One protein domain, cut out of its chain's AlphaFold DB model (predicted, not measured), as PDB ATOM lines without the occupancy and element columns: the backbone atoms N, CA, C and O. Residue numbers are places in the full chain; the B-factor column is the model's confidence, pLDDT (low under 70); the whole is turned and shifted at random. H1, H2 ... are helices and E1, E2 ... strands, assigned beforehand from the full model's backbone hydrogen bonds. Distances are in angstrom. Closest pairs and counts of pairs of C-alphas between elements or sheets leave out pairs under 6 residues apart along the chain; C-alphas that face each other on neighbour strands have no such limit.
ATOM      1  N   ASP A 497     177.383 183.338 206.244       90.12
ATOM      2  CA  ASP A 497     177.266 184.775 206.423       90.12
ATOM      3  C   ASP A 497     175.872 185.103 206.943       90.12
ATOM      4  O   ASP A 497     174.883 184.552 206.461       90.12
ATOM      5  N   TYR A 498     175.803 186.000 207.922       91.25
ATOM      6  CA  TYR A 498     174.554 186.411 208.550       91.25
ATOM      7  C   TYR A 498     174.451 187.928 208.548       91.25
ATOM      8  O   TYR A 498     175.377 188.629 208.961       91.25
ATOM      9  N   GLN A 499     173.295 188.427 208.130       94.12
ATOM     10  CA  GLN A 499     172.911 189.813 208.356       94.12
ATOM     11  C   GLN A 499     172.224 189.934 209.714       94.12
ATOM     12  O   GLN A 499     171.597 188.990 210.204       94.12
ATOM     13  N   GLY A 500     172.345 191.092 210.349       93.44
ATOM     14  CA  GLY A 500     171.628 191.341 211.588       93.44
ATOM     15  C   GLY A 500     172.053 192.624 212.268       93.44
ATOM     16  O   GLY A 500     172.306 193.621 211.595       93.44
ATOM     17  N   PHE A 501     172.097 192.620 213.603       93.12
ATOM     18  CA  PHE A 501     172.299 193.848 214.369       93.12
ATOM     19  C   PHE A 501     173.253 193.696 215.555       93.12
ATOM     20  O   PHE A 501     173.192 192.724 216.312       93.12
ATOM     21  N   PHE A 502     174.073 194.725 215.776       91.88
ATOM     22  CA  PHE A 502     174.771 194.949 217.034       91.88
ATOM     23  C   PHE A 502     173.883 195.760 217.980       91.88
ATOM     24  O   PHE A 502     173.473 196.877 217.658       91.88
ATOM     25  N   LYS A 503     173.569 195.201 219.152       90.00
ATOM     26  CA  LYS A 503     172.638 195.780 220.126       90.00
ATOM     27  C   LYS A 503     173.363 196.256 221.381       90.00
ATOM     28  O   LYS A 503     174.001 195.471 222.091       90.00
ATOM     29  N   LYS A 504     173.180 197.536 221.720       86.56
ATOM     30  CA  LYS A 504     173.652 198.135 222.979       86.56
ATOM     31  C   LYS A 504     172.614 199.131 223.493       86.56
ATOM     32  O   LYS A 504     172.246 200.055 222.777       86.56
ATOM     33  N   THR A 505     172.147 198.941 224.732       83.88
ATOM     34  CA  THR A 505     171.252 199.895 225.433       83.88
ATOM     35  C   THR A 505     170.046 200.360 224.599       83.88
ATOM     36  O   THR A 505     169.750 201.544 224.547       83.88
ATOM     37  N   GLY A 506     169.367 199.431 223.916       81.62
ATOM     38  CA  GLY A 506     168.177 199.722 223.101       81.62
ATOM     39  C   GLY A 506     168.464 200.121 221.649       81.62
ATOM     40  O   GLY A 506     167.621 199.876 220.791       81.62
ATOM     41  N   ASN A 507     169.668 200.608 221.343       86.38
ATOM     42  CA  ASN A 507     170.063 200.953 219.980       86.38
ATOM     43  C   ASN A 507     170.525 199.710 219.206       86.38
ATOM     44  O   ASN A 507     171.135 198.797 219.778       86.38
ATOM     45  N   LYS A 508     170.253 199.701 217.896       90.88
ATOM     46  CA  LYS A 508     170.654 198.653 216.950       90.88
ATOM     47  C   LYS A 508     171.486 199.265 215.828       90.88
ATOM     48  O   LYS A 508     171.083 200.275 215.262       90.88
ATOM     49  N   LEU A 509     172.607 198.634 215.501       90.44
ATOM     50  CA  LEU A 509     173.417 198.955 214.327       90.44
ATOM     51  C   LEU A 509     173.390 197.777 213.359       90.44
ATOM     52  O   LEU A 509     173.603 196.658 213.825       90.44
ATOM     53  N   PRO A 510     173.139 197.983 212.058       93.19
ATOM     54  CA  PRO A 510     173.179 196.901 211.086       93.19
ATOM     55  C   PRO A 510     174.603 196.351 210.971       93.19
ATOM     56  O   PRO A 510     175.574 197.106 210.885       93.19
ATOM     57  N   ILE A 511     174.718 195.026 210.972       95.44
ATOM     58  CA  ILE A 511     175.989 194.319 210.827       95.44
ATOM     59  C   ILE A 511     175.874 193.190 209.810       95.44
ATOM     60  O   ILE A 511     174.810 192.595 209.622       95.44
ATOM     61  N   LEU A 512     177.010 192.858 209.212       94.56
ATOM     62  CA  LEU A 512     177.209 191.651 208.425       94.56
ATOM     63  C   LEU A 512     178.312 190.829 209.082       94.56
ATOM     64  O   LEU A 512     179.463 191.255 209.138       94.56
ATOM     65  N   VAL A 513     177.957 189.652 209.587       92.25
ATOM     66  CA  VAL A 513     178.912 188.721 210.186       92.25
ATOM     67  C   VAL A 513     179.259 187.660 209.152       92.25
ATOM     68  O   VAL A 513     178.404 186.857 208.778       92.25
ATOM     69  N   ARG A 514     180.505 187.660 208.681       90.06
ATOM     70  CA  ARG A 514     181.013 186.711 207.684       90.06
ATOM     71  C   ARG A 514     181.600 185.475 208.353       90.06
ATOM     72  O   ARG A 514     182.259 185.580 209.388       90.06
ATOM     73  N   HIS A 515     181.400 184.314 207.735       84.62
ATOM     74  CA  HIS A 515     181.966 183.036 208.177       84.62
ATOM     75  C   HIS A 515     181.660 182.697 209.648       84.62
ATOM     76  O   HIS A 515     182.513 182.196 210.383       84.62
ATOM     77  N   PHE A 516     180.428 182.946 210.099       88.00
ATOM     78  CA  PHE A 516     179.987 182.601 211.449       88.00
ATOM     79  C   PHE A 516     179.383 181.202 211.520       88.00
ATOM     80  O   PHE A 516     178.698 180.736 210.614       88.00
ATOM     81  N   GLY A 517     179.595 180.509 212.635       83.31
ATOM     82  CA  GLY A 517     178.926 179.239 212.898       83.31
ATOM     83  C   GLY A 517     179.596 178.434 214.004       83.31
ATOM     84  O   GLY A 517     180.644 178.831 214.514       83.31
ATOM     85  N   PRO A 518     179.049 177.258 214.372       74.62
ATOM     86  CA  PRO A 518     179.570 176.414 215.451       74.62
ATOM     87  C   PRO A 518     181.033 175.992 215.277       74.62
ATOM     88  O   PRO A 518     181.667 175.607 216.254       74.62
ATOM     89  N   ARG A 519     181.580 176.105 214.066       74.00
ATOM     90  CA  ARG A 519     182.946 175.709 213.712       74.00
ATOM     91  C   ARG A 519     183.941 176.875 213.617       74.00
ATOM     92  O   ARG A 519     185.135 176.621 213.573       74.00
ATOM     93  N   ALA A 520     183.467 178.123 213.623       77.12
ATOM     94  CA  ALA A 520     184.307 179.311 213.481       77.12
ATOM     95  C   ALA A 520     184.861 179.801 214.834       77.12
ATOM     96  O   ALA A 520     184.099 179.974 215.794       77.12
ATOM     97  N   TYR A 521     186.178 180.029 214.907       75.19
ATOM     98  CA  TYR A 521     186.843 180.689 216.048       75.19
ATOM     99  C   TYR A 521     186.900 182.196 215.916       75.19
ATOM    100  O   TYR A 521     186.975 182.900 216.918       75.19
ATOM    101  N   HIS A 522     186.876 182.651 214.679       83.44
ATOM    102  CA  HIS A 522     186.897 184.035 214.288       83.44
ATOM    103  C   HIS A 522     185.846 184.216 213.200       83.44
ATOM    104  O   HIS A 522     185.599 183.308 212.402       83.44
ATOM    105  N   SER A 523     185.189 185.363 213.227       87.25
ATOM    106  CA  SER A 523     184.266 185.800 212.192       87.25
ATOM    107  C   SER A 523     184.465 187.293 211.994       87.25
ATOM    108  O   SER A 523     184.522 188.043 212.970       87.25
ATOM    109  N   ALA A 524     184.555 187.737 210.744       89.56
ATOM    110  CA  ALA A 524     184.602 189.160 210.445       89.56
ATOM    111  C   ALA A 524     183.223 189.783 210.694       89.56
ATOM    112  O   ALA A 524     182.200 189.221 210.303       89.56
ATOM    113  N   VAL A 525     183.195 190.941 211.344       93.25
ATOM    114  CA  VAL A 525     181.983 191.729 211.579       93.25
ATOM    115  C   VAL A 525     182.147 193.050 210.858       93.25
ATOM    116  O   VAL A 525     182.980 193.865 211.237       93.25
ATOM    117  N   ILE A 526     181.343 193.256 209.824       94.69
ATOM    118  CA  ILE A 526     181.307 194.500 209.066       94.69
ATOM    119  C   ILE A 526     180.157 195.339 209.612       94.69
ATOM    120  O   ILE A 526     179.010 194.885 209.624       94.69
ATOM    121  N   ILE A 527     180.461 196.550 210.069       94.06
ATOM    122  CA  ILE A 527     179.473 197.542 210.506       94.06
ATOM    123  C   ILE A 527     179.448 198.661 209.473       94.06
ATOM    124  O   ILE A 527     180.504 199.158 209.085       94.06
ATOM    125  N   LYS A 528     178.252 199.060 209.036       89.38
ATOM    126  CA  LYS A 528     178.071 200.197 208.124       89.38
ATOM    127  C   LYS A 528     177.491 201.381 208.895       89.38
ATOM    128  O   LYS A 528     176.451 201.222 209.532       89.38
ATOM    129  N   ASP A 529     178.153 202.534 208.835       87.94
ATOM    130  CA  ASP A 529     177.688 203.802 209.422       87.94
ATOM    131  C   ASP A 529     178.012 204.945 208.450       87.94
ATOM    132  O   ASP A 529     179.168 205.102 208.061       87.94
ATOM    133  N   ASP A 530     176.991 205.688 208.010       82.88
ATOM    134  CA  ASP A 530     177.101 206.864 207.129       82.88
ATOM    135  C   ASP A 530     178.095 206.698 205.948       82.88
ATOM    136  O   ASP A 530     179.014 207.492 205.756       82.88
ATOM    137  N   ASN A 531     177.911 205.637 205.146       84.06
ATOM    138  CA  ASN A 531     178.744 205.233 203.990       84.06
ATOM    139  C   ASN A 531     180.174 204.749 204.296       84.06
ATOM    140  O   ASN A 531     180.899 204.394 203.366       84.06
ATOM    141  N   LYS A 532     180.584 204.670 205.564       90.88
ATOM    142  CA  LYS A 532     181.845 204.031 205.967       90.88
ATOM    143  C   LYS A 532     181.594 202.590 206.409       90.88
ATOM    144  O   LYS A 532     180.626 202.297 207.116       90.88
ATOM    145  N   GLU A 533     182.485 201.689 206.004       92.56
ATOM    146  CA  GLU A 533     182.513 200.309 206.486       92.56
ATOM    147  C   GLU A 533     183.638 200.137 207.503       92.56
ATOM    148  O   GLU A 533     184.786 200.500 207.258       92.56
ATOM    149  N   TYR A 534     183.294 199.559 208.648       92.19
ATOM    150  CA  TYR A 534     184.232 199.236 209.712       92.19
ATOM    151  C   TYR A 534     184.346 197.723 209.808       92.19
ATOM    152  O   TYR A 534     183.334 197.032 209.943       92.19
ATOM    153  N   LEU A 535     185.574 197.213 209.756       91.50
ATOM    154  CA  LEU A 535     185.875 195.795 209.902       91.50
ATOM    155  C   LEU A 535     186.314 195.511 211.341       91.50
ATOM    156  O   LEU A 535     187.295 196.064 211.826       91.50
ATOM    157  N   LEU A 536     185.576 194.641 212.021       91.62
ATOM    158  CA  LEU A 536     185.869 194.170 213.368       91.62
ATOM    159  C   LEU A 536     186.015 192.650 213.363       91.62
ATOM    160  O   LEU A 536     185.589 191.967 212.428       91.62
ATOM    161  N   SER A 537     186.540 192.113 214.460       87.88
ATOM    162  CA  SER A 537     186.774 190.678 214.610       87.88
ATOM    163  C   SER A 537     185.971 190.103 215.769       87.88
ATOM    164  O   SER A 537     186.114 190.520 216.914       87.88
ATOM    165  N   LEU A 538     185.117 189.120 215.497       89.31
ATOM    166  CA  LEU A 538     184.360 188.388 216.509       89.31
ATOM    167  C   LEU A 538     185.086 187.091 216.850       89.31
ATOM    168  O   LEU A 538     185.031 186.113 216.106       89.31
ATOM    169  N   HIS A 539     185.740 187.069 218.003       85.50
ATOM    170  CA  HIS A 539     186.492 185.920 218.483       85.50
ATOM    171  C   HIS A 539     185.647 185.070 219.419       85.50
ATOM    172  O   HIS A 539     185.004 185.576 220.337       85.50
ATOM    173  N   ARG A 540     185.680 183.753 219.238       83.50
ATOM    174  CA  ARG A 540     185.123 182.815 220.208       83.50
ATOM    175  C   ARG A 540     186.073 182.670 221.389       83.50
ATOM    176  O   ARG A 540     187.232 182.290 221.234       83.50
ATOM    177  N   ARG A 541     185.532 182.857 222.584       77.00
ATOM    178  CA  ARG A 541     186.189 182.590 223.858       77.00
ATOM    179  C   ARG A 541     185.735 181.240 224.406       77.00
ATOM    180  O   ARG A 541     184.538 180.945 224.458       77.00
ATOM    181  N   TRP A 542     186.689 180.426 224.852       73.38
ATOM    182  CA  TRP A 542     186.389 179.269 225.692       73.38
ATOM    183  C   TRP A 542     186.500 179.690 227.153       73.38
ATOM    184  O   TRP A 542     187.544 180.150 227.609       73.38
ATOM    185  N   GLY A 543     185.390 179.585 227.876       70.88
ATOM    186  CA  GLY A 543     185.376 179.767 229.319       70.88
ATOM    187  C   GLY A 543     185.705 178.467 230.047       70.88
ATOM    188  O   GLY A 543     185.784 177.391 229.452       70.88
ATOM    189  N   LEU A 544     185.772 178.549 231.376       72.31
ATOM    190  CA  LEU A 544     185.878 177.379 232.248       72.31
ATOM    191  C   LEU A 544     184.796 176.325 231.948       72.31
ATOM    192  O   LEU A 544     185.034 175.129 232.025       72.31
ATOM    193  N   GLN A 545     183.606 176.764 231.545       73.00
ATOM    194  CA  GLN A 545     182.508 175.870 231.186       73.00
ATOM    195  C   GLN A 545     182.845 175.016 229.953       73.00
ATOM    196  O   GLN A 545     182.676 173.801 230.000       73.00
ATOM    197  N   ASN A 546     183.401 175.613 228.894       71.50
ATOM    198  CA  ASN A 546     183.889 174.873 227.723       71.50
ATOM    199  C   ASN A 546     184.990 173.891 228.107       71.50
ATOM    200  O   ASN A 546     184.992 172.745 227.665       71.50
ATOM    201  N   PHE A 547     185.888 174.346 228.977       65.06
ATOM    202  CA  PHE A 547     186.981 173.557 229.520       65.06
ATOM    203  C   PHE A 547     186.507 172.397 230.405       65.06
ATOM    204  O   PHE A 547     187.266 171.468 230.628       65.06
ATOM    205  N   LEU A 548     185.264 172.404 230.889       66.44
ATOM    206  CA  LEU A 548     184.633 171.291 231.608       66.44
ATOM    207  C   LEU A 548     183.682 170.472 230.713       66.44
ATOM    208  O   LEU A 548     182.991 169.581 231.201       66.44
ATOM    209  N   GLY A 549     183.632 170.758 229.407       65.38
ATOM    210  CA  GLY A 549     182.783 170.060 228.436       65.38
ATOM    211  C   GLY A 549     181.372 170.637 228.264       65.38
ATOM    212  O   GLY A 549     180.590 170.110 227.471       65.38
ATOM    213  N   PHE A 550     181.023 171.735 228.943       72.50
ATOM    214  CA  PHE A 550     179.742 172.413 228.735       72.50
ATOM    215  C   PHE A 550     179.758 173.226 227.435       72.50
ATOM    216  O   PHE A 550     180.647 174.043 227.181       72.50
ATOM    217  N   LYS A 551     178.728 173.042 226.605       69.12
ATOM    218  CA  LYS A 551     178.598 173.699 225.295       69.12
ATOM    219  C   LYS A 551     178.001 175.103 225.419       69.12
ATOM    220  O   LYS A 551     176.885 175.344 224.966       69.12
ATOM    221  N   LYS A 552     178.736 176.036 226.019       77.00
ATOM    222  CA  LYS A 552     178.358 177.456 226.020       77.00
ATOM    223  C   LYS A 552     179.393 178.263 225.259       77.00
ATOM    224  O   LYS A 552     180.563 178.218 225.601       77.00
ATOM    225  N   ASN A 553     178.982 178.965 224.213       78.56
ATOM    226  CA  ASN A 553     179.906 179.802 223.457       78.56
ATOM    227  C   ASN A 553     179.897 181.214 224.029       78.56
ATOM    228  O   ASN A 553     178.838 181.809 224.236       78.56
ATOM    229  N   TYR A 554     181.095 181.721 224.268       83.56
ATOM    230  CA  TYR A 554     181.355 183.094 224.650       83.56
ATOM    231  C   TYR A 554     182.061 183.772 223.484       83.56
ATOM    232  O   TYR A 554     182.772 183.102 222.732       83.56
ATOM    233  N   TYR A 555     181.852 185.072 223.313       87.06
ATOM    234  CA  TYR A 555     182.479 185.815 222.230       87.06
ATOM    235  C   TYR A 555     182.991 187.159 222.723       87.06
ATOM    236  O   TYR A 555     182.394 187.771 223.612       87.06
ATOM    237  N   ASP A 556     184.081 187.591 222.107       86.25
ATOM    238  CA  ASP A 556     184.699 188.890 222.286       86.25
ATOM    239  C   ASP A 556     184.733 189.576 220.913       86.25
ATOM    240  O   ASP A 556     185.234 189.015 219.939       86.25
ATOM    241  N   LEU A 557     184.147 190.766 220.818       89.25
ATOM    242  CA  LEU A 557     184.212 191.623 219.640       89.25
ATOM    243  C   LEU A 557     185.415 192.555 219.792       89.25
ATOM    244  O   LEU A 557     185.463 193.352 220.730       89.25
ATOM    245  N   VAL A 558     186.376 192.430 218.887       86.12
ATOM    246  CA  VAL A 558     187.663 193.123 218.902       86.12
ATOM    247  C   VAL A 558     187.661 194.222 217.846       86.12
ATOM    248  O   VAL A 558     187.316 193.990 216.686       86.12
ATOM    249  N   VAL A 559     188.049 195.420 218.272       86.31
ATOM    250  CA  VAL A 559     188.196 196.626 217.457       86.31
ATOM    251  C   VAL A 559     189.684 196.796 217.102       86.31
ATOM    252  O   VAL A 559     190.511 196.880 218.025       86.31
ATOM    253  N   PRO A 560     190.047 196.864 215.806       83.25
ATOM    254  CA  PRO A 560     191.420 197.153 215.384       83.25
ATOM    255  C   PRO A 560     191.920 198.491 215.945       83.25
ATOM    256  O   PRO A 560     191.134 199.417 216.144       83.25
ATOM    257  N   LYS A 561     193.219 198.610 216.221       79.69
ATOM    258  CA  LYS A 561     193.818 199.778 216.903       79.69
ATOM    259  C   LYS A 561     193.695 201.055 216.072       79.69
ATOM    260  O   LYS A 561     193.560 202.155 216.597       79.69
ATOM    261  N   GLU A 562     193.726 200.869 214.766       82.12
ATOM    262  CA  GLU A 562     193.691 201.846 213.689       82.12
ATOM    263  C   GLU A 562     192.266 202.363 213.477       82.12
ATOM    264  O   GLU A 562     192.061 203.426 212.890       82.12
ATOM    265  N   THR A 563     191.269 201.618 213.969       83.31
ATOM    266  CA  THR A 563     189.865 201.978 213.828       83.31
ATOM    267  C   THR A 563     189.520 203.102 214.795       83.31
ATOM    268  O   THR A 563     189.327 202.891 215.992       83.31
ATOM    269  N   LYS A 564     189.397 204.315 214.255       84.44
ATOM    270  CA  LYS A 564     188.821 205.459 214.964       84.44
ATOM    271  C   LYS A 564     187.344 205.553 214.621       84.44
ATOM    272  O   LYS A 564     186.983 205.805 213.474       84.44
ATOM    273  N   PHE A 565     186.491 205.328 215.614       85.38
ATOM    274  CA  PHE A 565     185.057 205.496 215.433       85.38
ATOM    275  C   PHE A 565     184.681 206.973 215.487       85.38
ATOM    276  O   PHE A 565     184.980 207.668 216.456       85.38
ATOM    277  N   GLU A 566     183.966 207.425 214.467       81.88
ATOM    278  CA  GLU A 566     183.320 208.734 214.442       81.88
ATOM    279  C   GLU A 566     181.830 208.590 214.800       81.88
ATOM    280  O   GLU A 566     181.275 207.488 214.829       81.88
ATOM    281  N   GLY A 567     181.177 209.708 215.121       83.62
ATOM    282  CA  GLY A 567     179.719 209.773 215.245       83.62
ATOM    283  C   GLY A 567     179.100 208.772 216.231       83.62
ATOM    284  O   GLY A 567     179.495 208.673 217.400       83.62
ATOM    285  N   LYS A 568     178.071 208.050 215.765       81.94
ATOM    286  CA  LYS A 568     177.264 207.137 216.592       81.94
ATOM    287  C   LYS A 568     178.088 205.964 217.106       81.94
ATOM    288  O   LYS A 568     177.892 205.551 218.251       81.94
ATOM    289  N   LEU A 569     179.037 205.455 216.318       85.44
ATOM    290  CA  LEU A 569     179.862 204.311 216.709       85.44
ATOM    291  C   LEU A 569     180.719 204.595 217.943       85.44
ATOM    292  O   LEU A 569     180.864 203.712 218.792       85.44
ATOM    293  N   ASN A 570     181.189 205.830 218.136       84.75
ATOM    294  CA  ASN A 570     181.973 206.165 219.325       84.75
ATOM    295  C   ASN A 570     181.179 205.910 220.630       84.75
ATOM    296  O   ASN A 570     181.703 205.404 221.623       84.75
ATOM    297  N   GLN A 571     179.856 206.112 220.611       82.81
ATOM    298  CA  GLN A 571     178.981 205.806 221.753       82.81
ATOM    299  C   GLN A 571     178.856 204.289 222.023       82.81
ATOM    300  O   GLN A 571     178.685 203.846 223.175       82.81
ATOM    301  N   PHE A 572     178.956 203.465 220.975       82.94
ATOM    302  CA  PHE A 572     178.881 202.007 221.075       82.94
ATOM    303  C   PHE A 572     180.155 201.381 221.633       82.94
ATOM    304  O   PHE A 572     180.048 200.429 222.413       82.94
ATOM    305  N   PHE A 573     181.325 201.943 221.348       84.81
ATOM    306  CA  PHE A 573     182.593 201.339 221.757       84.81
ATOM    307  C   PHE A 573     183.262 202.061 222.939       84.81
ATOM    308  O   PHE A 573     183.835 201.368 223.774       84.81
ATOM    309  N   LYS A 574     183.057 203.376 223.141       78.88
ATOM    310  CA  LYS A 574     183.611 204.163 224.273       78.88
ATOM    311  C   LYS A 574     185.094 203.847 224.529       78.88
ATOM    312  O   LYS A 574     185.444 203.432 225.634       78.88
ATOM    313  N   ASP A 575     185.901 203.904 223.472       75.88
ATOM    314  CA  ASP A 575     187.339 203.578 223.448       75.88
ATOM    315  C   ASP A 575     187.716 202.133 223.824       75.88
ATOM    316  O   ASP A 575     188.894 201.779 223.900       75.88
ATOM    317  N   LYS A 576     186.734 201.247 224.043       79.75
ATOM    318  CA  LYS A 576     187.012 199.842 224.337       79.75
ATOM    319  C   LYS A 576     187.436 199.108 223.080       79.75
ATOM    320  O   LYS A 576     186.688 199.033 222.108       79.75
ATOM    321  N   ARG A 577     188.593 198.461 223.175       79.19
ATOM    322  CA  ARG A 577     189.128 197.619 222.105       79.19
ATOM    323  C   ARG A 577     188.577 196.207 222.081       79.19
ATOM    324  O   ARG A 577     188.551 195.591 221.026       79.19
ATOM    325  N   VAL A 578     188.108 195.707 223.219       80.50
ATOM    326  CA  VAL A 578     187.463 194.398 223.305       80.50
ATOM    327  C   VAL A 578     186.151 194.545 224.055       80.50
ATOM    328  O   VAL A 578     186.084 195.128 225.140       80.50
ATOM    329  N   LEU A 579     185.088 194.015 223.463       85.69
ATOM    330  CA  LEU A 579     183.759 193.980 224.045       85.69
ATOM    331  C   LEU A 579     183.313 192.526 224.200       85.69
ATOM    332  O   LEU A 579     183.143 191.843 223.192       85.69
ATOM    333  N   PRO A 580     183.052 192.041 225.423       86.19
ATOM    334  CA  PRO A 580     182.393 190.756 225.585       86.19
ATOM    335  C   PRO A 580     180.962 190.850 225.033       86.19
ATOM    336  O   PRO A 580     180.192 191.751 225.387       86.19
ATOM    337  N   VAL A 581     180.601 189.924 224.144       90.00
ATOM    338  CA  VAL A 581     179.318 189.941 223.429       90.00
ATOM    339  C   VAL A 581     178.633 188.582 223.439       90.00
ATOM    340  O   VAL A 581     179.245 187.541 223.220       90.00
ATOM    341  N   LYS A 582     177.318 188.578 223.637       90.88
ATOM    342  CA  LYS A 582     176.481 187.402 223.416       90.88
ATOM    343  C   LYS A 582     175.999 187.406 221.971       90.88
ATOM    344  O   LYS A 582     175.456 188.405 221.504       90.88
ATOM    345  N   VAL A 583     176.148 186.267 221.307       92.06
ATOM    346  CA  VAL A 583     175.690 186.061 219.933       92.06
ATOM    347  C   VAL A 583     174.507 185.103 219.938       92.06
ATOM    348  O   VAL A 583     174.565 184.043 220.568       92.06
ATOM    349  N   SER A 584     173.435 185.468 219.248       91.62
ATOM    350  CA  SER A 584     172.264 184.617 219.032       91.62
ATOM    351  C   SER A 584     171.820 184.685 217.581       91.62
ATOM    352  O   SER A 584     171.819 185.763 216.998       91.62
ATOM    353  N   ILE A 585     171.424 183.542 217.024       90.25
ATOM    354  CA  ILE A 585     170.769 183.463 215.717       90.25
ATOM    355  C   ILE A 585     169.278 183.249 215.975       90.25
ATOM    356  O   ILE A 585     168.912 182.331 216.715       90.25
ATOM    357  N   SER A 586     168.429 184.088 215.389       90.38
ATOM    358  CA  SER A 586     166.976 183.912 215.371       90.38
ATOM    359  C   SER A 586     166.494 183.680 213.941       90.38
ATOM    360  O   SER A 586     167.106 184.151 212.988       90.38
ATOM    361  N   LYS A 587     165.393 182.942 213.786       88.44
ATOM    362  CA  LYS A 587     164.684 182.830 212.507       88.44
ATOM    363  C   LYS A 587     163.530 183.819 212.510       88.44
ATOM    364  O   LYS A 587     162.670 183.724 213.383       88.44
ATOM    365  N   ASN A 588     163.510 184.744 211.559       82.44
ATOM    366  CA  ASN A 588     162.413 185.681 211.353       82.44
ATOM    367  C   ASN A 588     161.908 185.540 209.914       82.44
ATOM    368  O   ASN A 588     162.677 185.738 208.983       82.44
ATOM    369  N   HIS A 589     160.647 185.139 209.727       80.69
ATOM    370  CA  HIS A 589     160.048 184.915 208.399       80.69
ATOM    371  C   HIS A 589     160.863 184.011 207.446       80.69
ATOM    372  O   HIS A 589     160.828 184.177 206.234       80.69
ATOM    373  N   GLY A 590     161.593 183.032 207.990       80.56
ATOM    374  CA  GLY A 590     162.428 182.114 207.203       80.56
ATOM    375  C   GLY A 590     163.864 182.592 206.971       80.56
ATOM    376  O   GLY A 590     164.705 181.776 206.600       80.56
ATOM    377  N   GLU A 591     164.179 183.852 207.277       82.12
ATOM    378  CA  GLU A 591     165.540 184.385 207.248       82.12
ATOM    379  C   GLU A 591     166.222 184.231 208.615       82.12
ATOM    380  O   GLU A 591     165.618 184.446 209.671       82.12
ATOM    381  N   GLU A 592     167.494 183.832 208.614       87.56
ATOM    382  CA  GLU A 592     168.310 183.747 209.827       87.56
ATOM    383  C   GLU A 592     168.997 185.093 210.091       87.56
ATOM    384  O   GLU A 592     169.850 185.528 209.318       87.56
ATOM    385  N   LEU A 593     168.645 185.739 211.205       87.62
ATOM    386  CA  LEU A 593     169.221 187.008 211.646       87.62
ATOM    387  C   LEU A 593     170.170 186.793 212.826       87.62
ATOM    388  O   LEU A 593     169.843 186.080 213.780       87.62
ATOM    389  N   ILE A 594     171.332 187.446 212.787       89.38
ATOM    390  CA  ILE A 594     172.309 187.413 213.882       89.38
ATOM    391  C   ILE A 594     172.179 188.647 214.785       89.38
ATOM    392  O   ILE A 594     172.274 189.789 214.345       89.38
ATOM    393  N   GLU A 595     171.983 188.434 216.082       91.44
ATOM    394  CA  GLU A 595     172.062 189.496 217.089       91.44
ATOM    395  C   GLU A 595     173.368 189.349 217.873       91.44
ATOM    396  O   GLU A 595     173.616 188.316 218.504       91.44
ATOM    397  N   VAL A 596     174.191 190.399 217.853       87.19
ATOM    398  CA  VAL A 596     175.398 190.524 218.677       87.19
ATOM    399  C   VAL A 596     175.112 191.570 219.748       87.19
ATOM    400  O   VAL A 596     174.906 192.742 219.451       87.19
ATOM    401  N   SER A 597     175.064 191.163 221.011       87.12
ATOM    402  CA  SER A 597     174.643 192.023 222.123       87.12
ATOM    403  C   SER A 597     175.745 192.175 223.161       87.12
ATOM    404  O   SER A 597     176.366 191.199 223.576       87.12
ATOM    405  N   ASN A 598     175.999 193.408 223.599       83.88
ATOM    406  CA  ASN A 598     177.007 193.686 224.623       83.88
ATOM    407  C   ASN A 598     176.572 193.112 225.986       83.88
ATOM    408  O   ASN A 598     175.448 193.354 226.435       83.88
ATOM    409  N   VAL A 599     177.464 192.386 226.664       80.50
ATOM    410  CA  VAL A 599     177.251 191.888 228.032       80.50
ATOM    411  C   VAL A 599     178.169 192.611 229.012       80.50
ATOM    412  O   VAL A 599     179.352 192.789 228.761       80.50
TER     413      VAL A 599
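This is residues 497 to 599 of the 603 residues of an uncharacterized protein of Legionella busanensis (UniProt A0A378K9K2). Seven strands, E1 to E7, form a small closed barrel, with the short helix H2 packed on the outside at one end. The loop that holds the very short helix H1 reaches away from the barrel, and the E6 and E7 hairpin runs past the stretch where E7 pairs with E1. The printed part has 103 residues, with the elements in the order E1, E2, E3, E4, H1, E5, H2, E6, E7. The class is mostly strand, and the barrel is mixed, its one parallel pair being E7 and E1. The whole is compact, with a radius of gyration of the C-alphas of 13.7 A and spans of 42 by 35 by 24 A.

E1 is residues 497 to 504, 21.6 A long, starting with C-alpha 497 at (177.266, 184.775, 206.423). E2 is residues 507 to 516, 22.5 A, and bends by 56 degrees at residue 510. E3 is residues 522 to 529, 22.3 A, and E4 residues 532 to 541, 28.3 A. H1 is residues 544 to 547, 4.8 A, and E5 residues 554 to 558, 13.2 A. H2 is residues 567 to 573, 11.0 A, with C-alpha 567 at (179.719, 209.773, 215.245). E6 is residues 578 to 588, 29.1 A, and E7 residues 591 to 598, 22.8 A, ending with C-alpha 598 at (177.007, 193.686, 224.623).

E1, E2, E3 and E4 form a meander, each strand the antiparallel neighbour of the one before. N 500 and O 511 are 3.0 A apart between E1 and E2, N 512 and O 526 2.9 A between E2 and E3, and N 525 and O 536 2.8 A between E3 and E4. E4 and E5 are antiparallel, with N 539 and O 556 at 2.8 A. E6 is staggered: residues 578 to 581 pair with E5, N 579 and O 557 at 2.8 A, and residues 581 to 588 with E7, N 584 and O 595 at 2.9 A. E7 and E1 are parallel at 35 degrees and close the ring, with N 501 and O 594 at 2.9 A. H2 is on the barrel, outside it, at a height over the sheet of 8.3 A. It lies over none of the strands, but only just, with 2 of its C-alphas falling on E1. The closest C-alphas of H2 and E1 are those of Phe 572 and Lys 504, 6.8 A apart. H1 is not on the barrel and is apart from H2. In H2, 1 of 3 O i to N i+4 pairs and 4 of 4 O i to N i+3 pairs are within hydrogen-bond range; H1 is too short for an O i to N i+4 pair.

The two C-alphas farthest apart are those of Asn 531 and Leu 548, at 44.2 A. The printed part has no cut, and no link is long. The mean pLDDT of the printed part is 84.6; residues 547 to 549 and residue 551 are under 70.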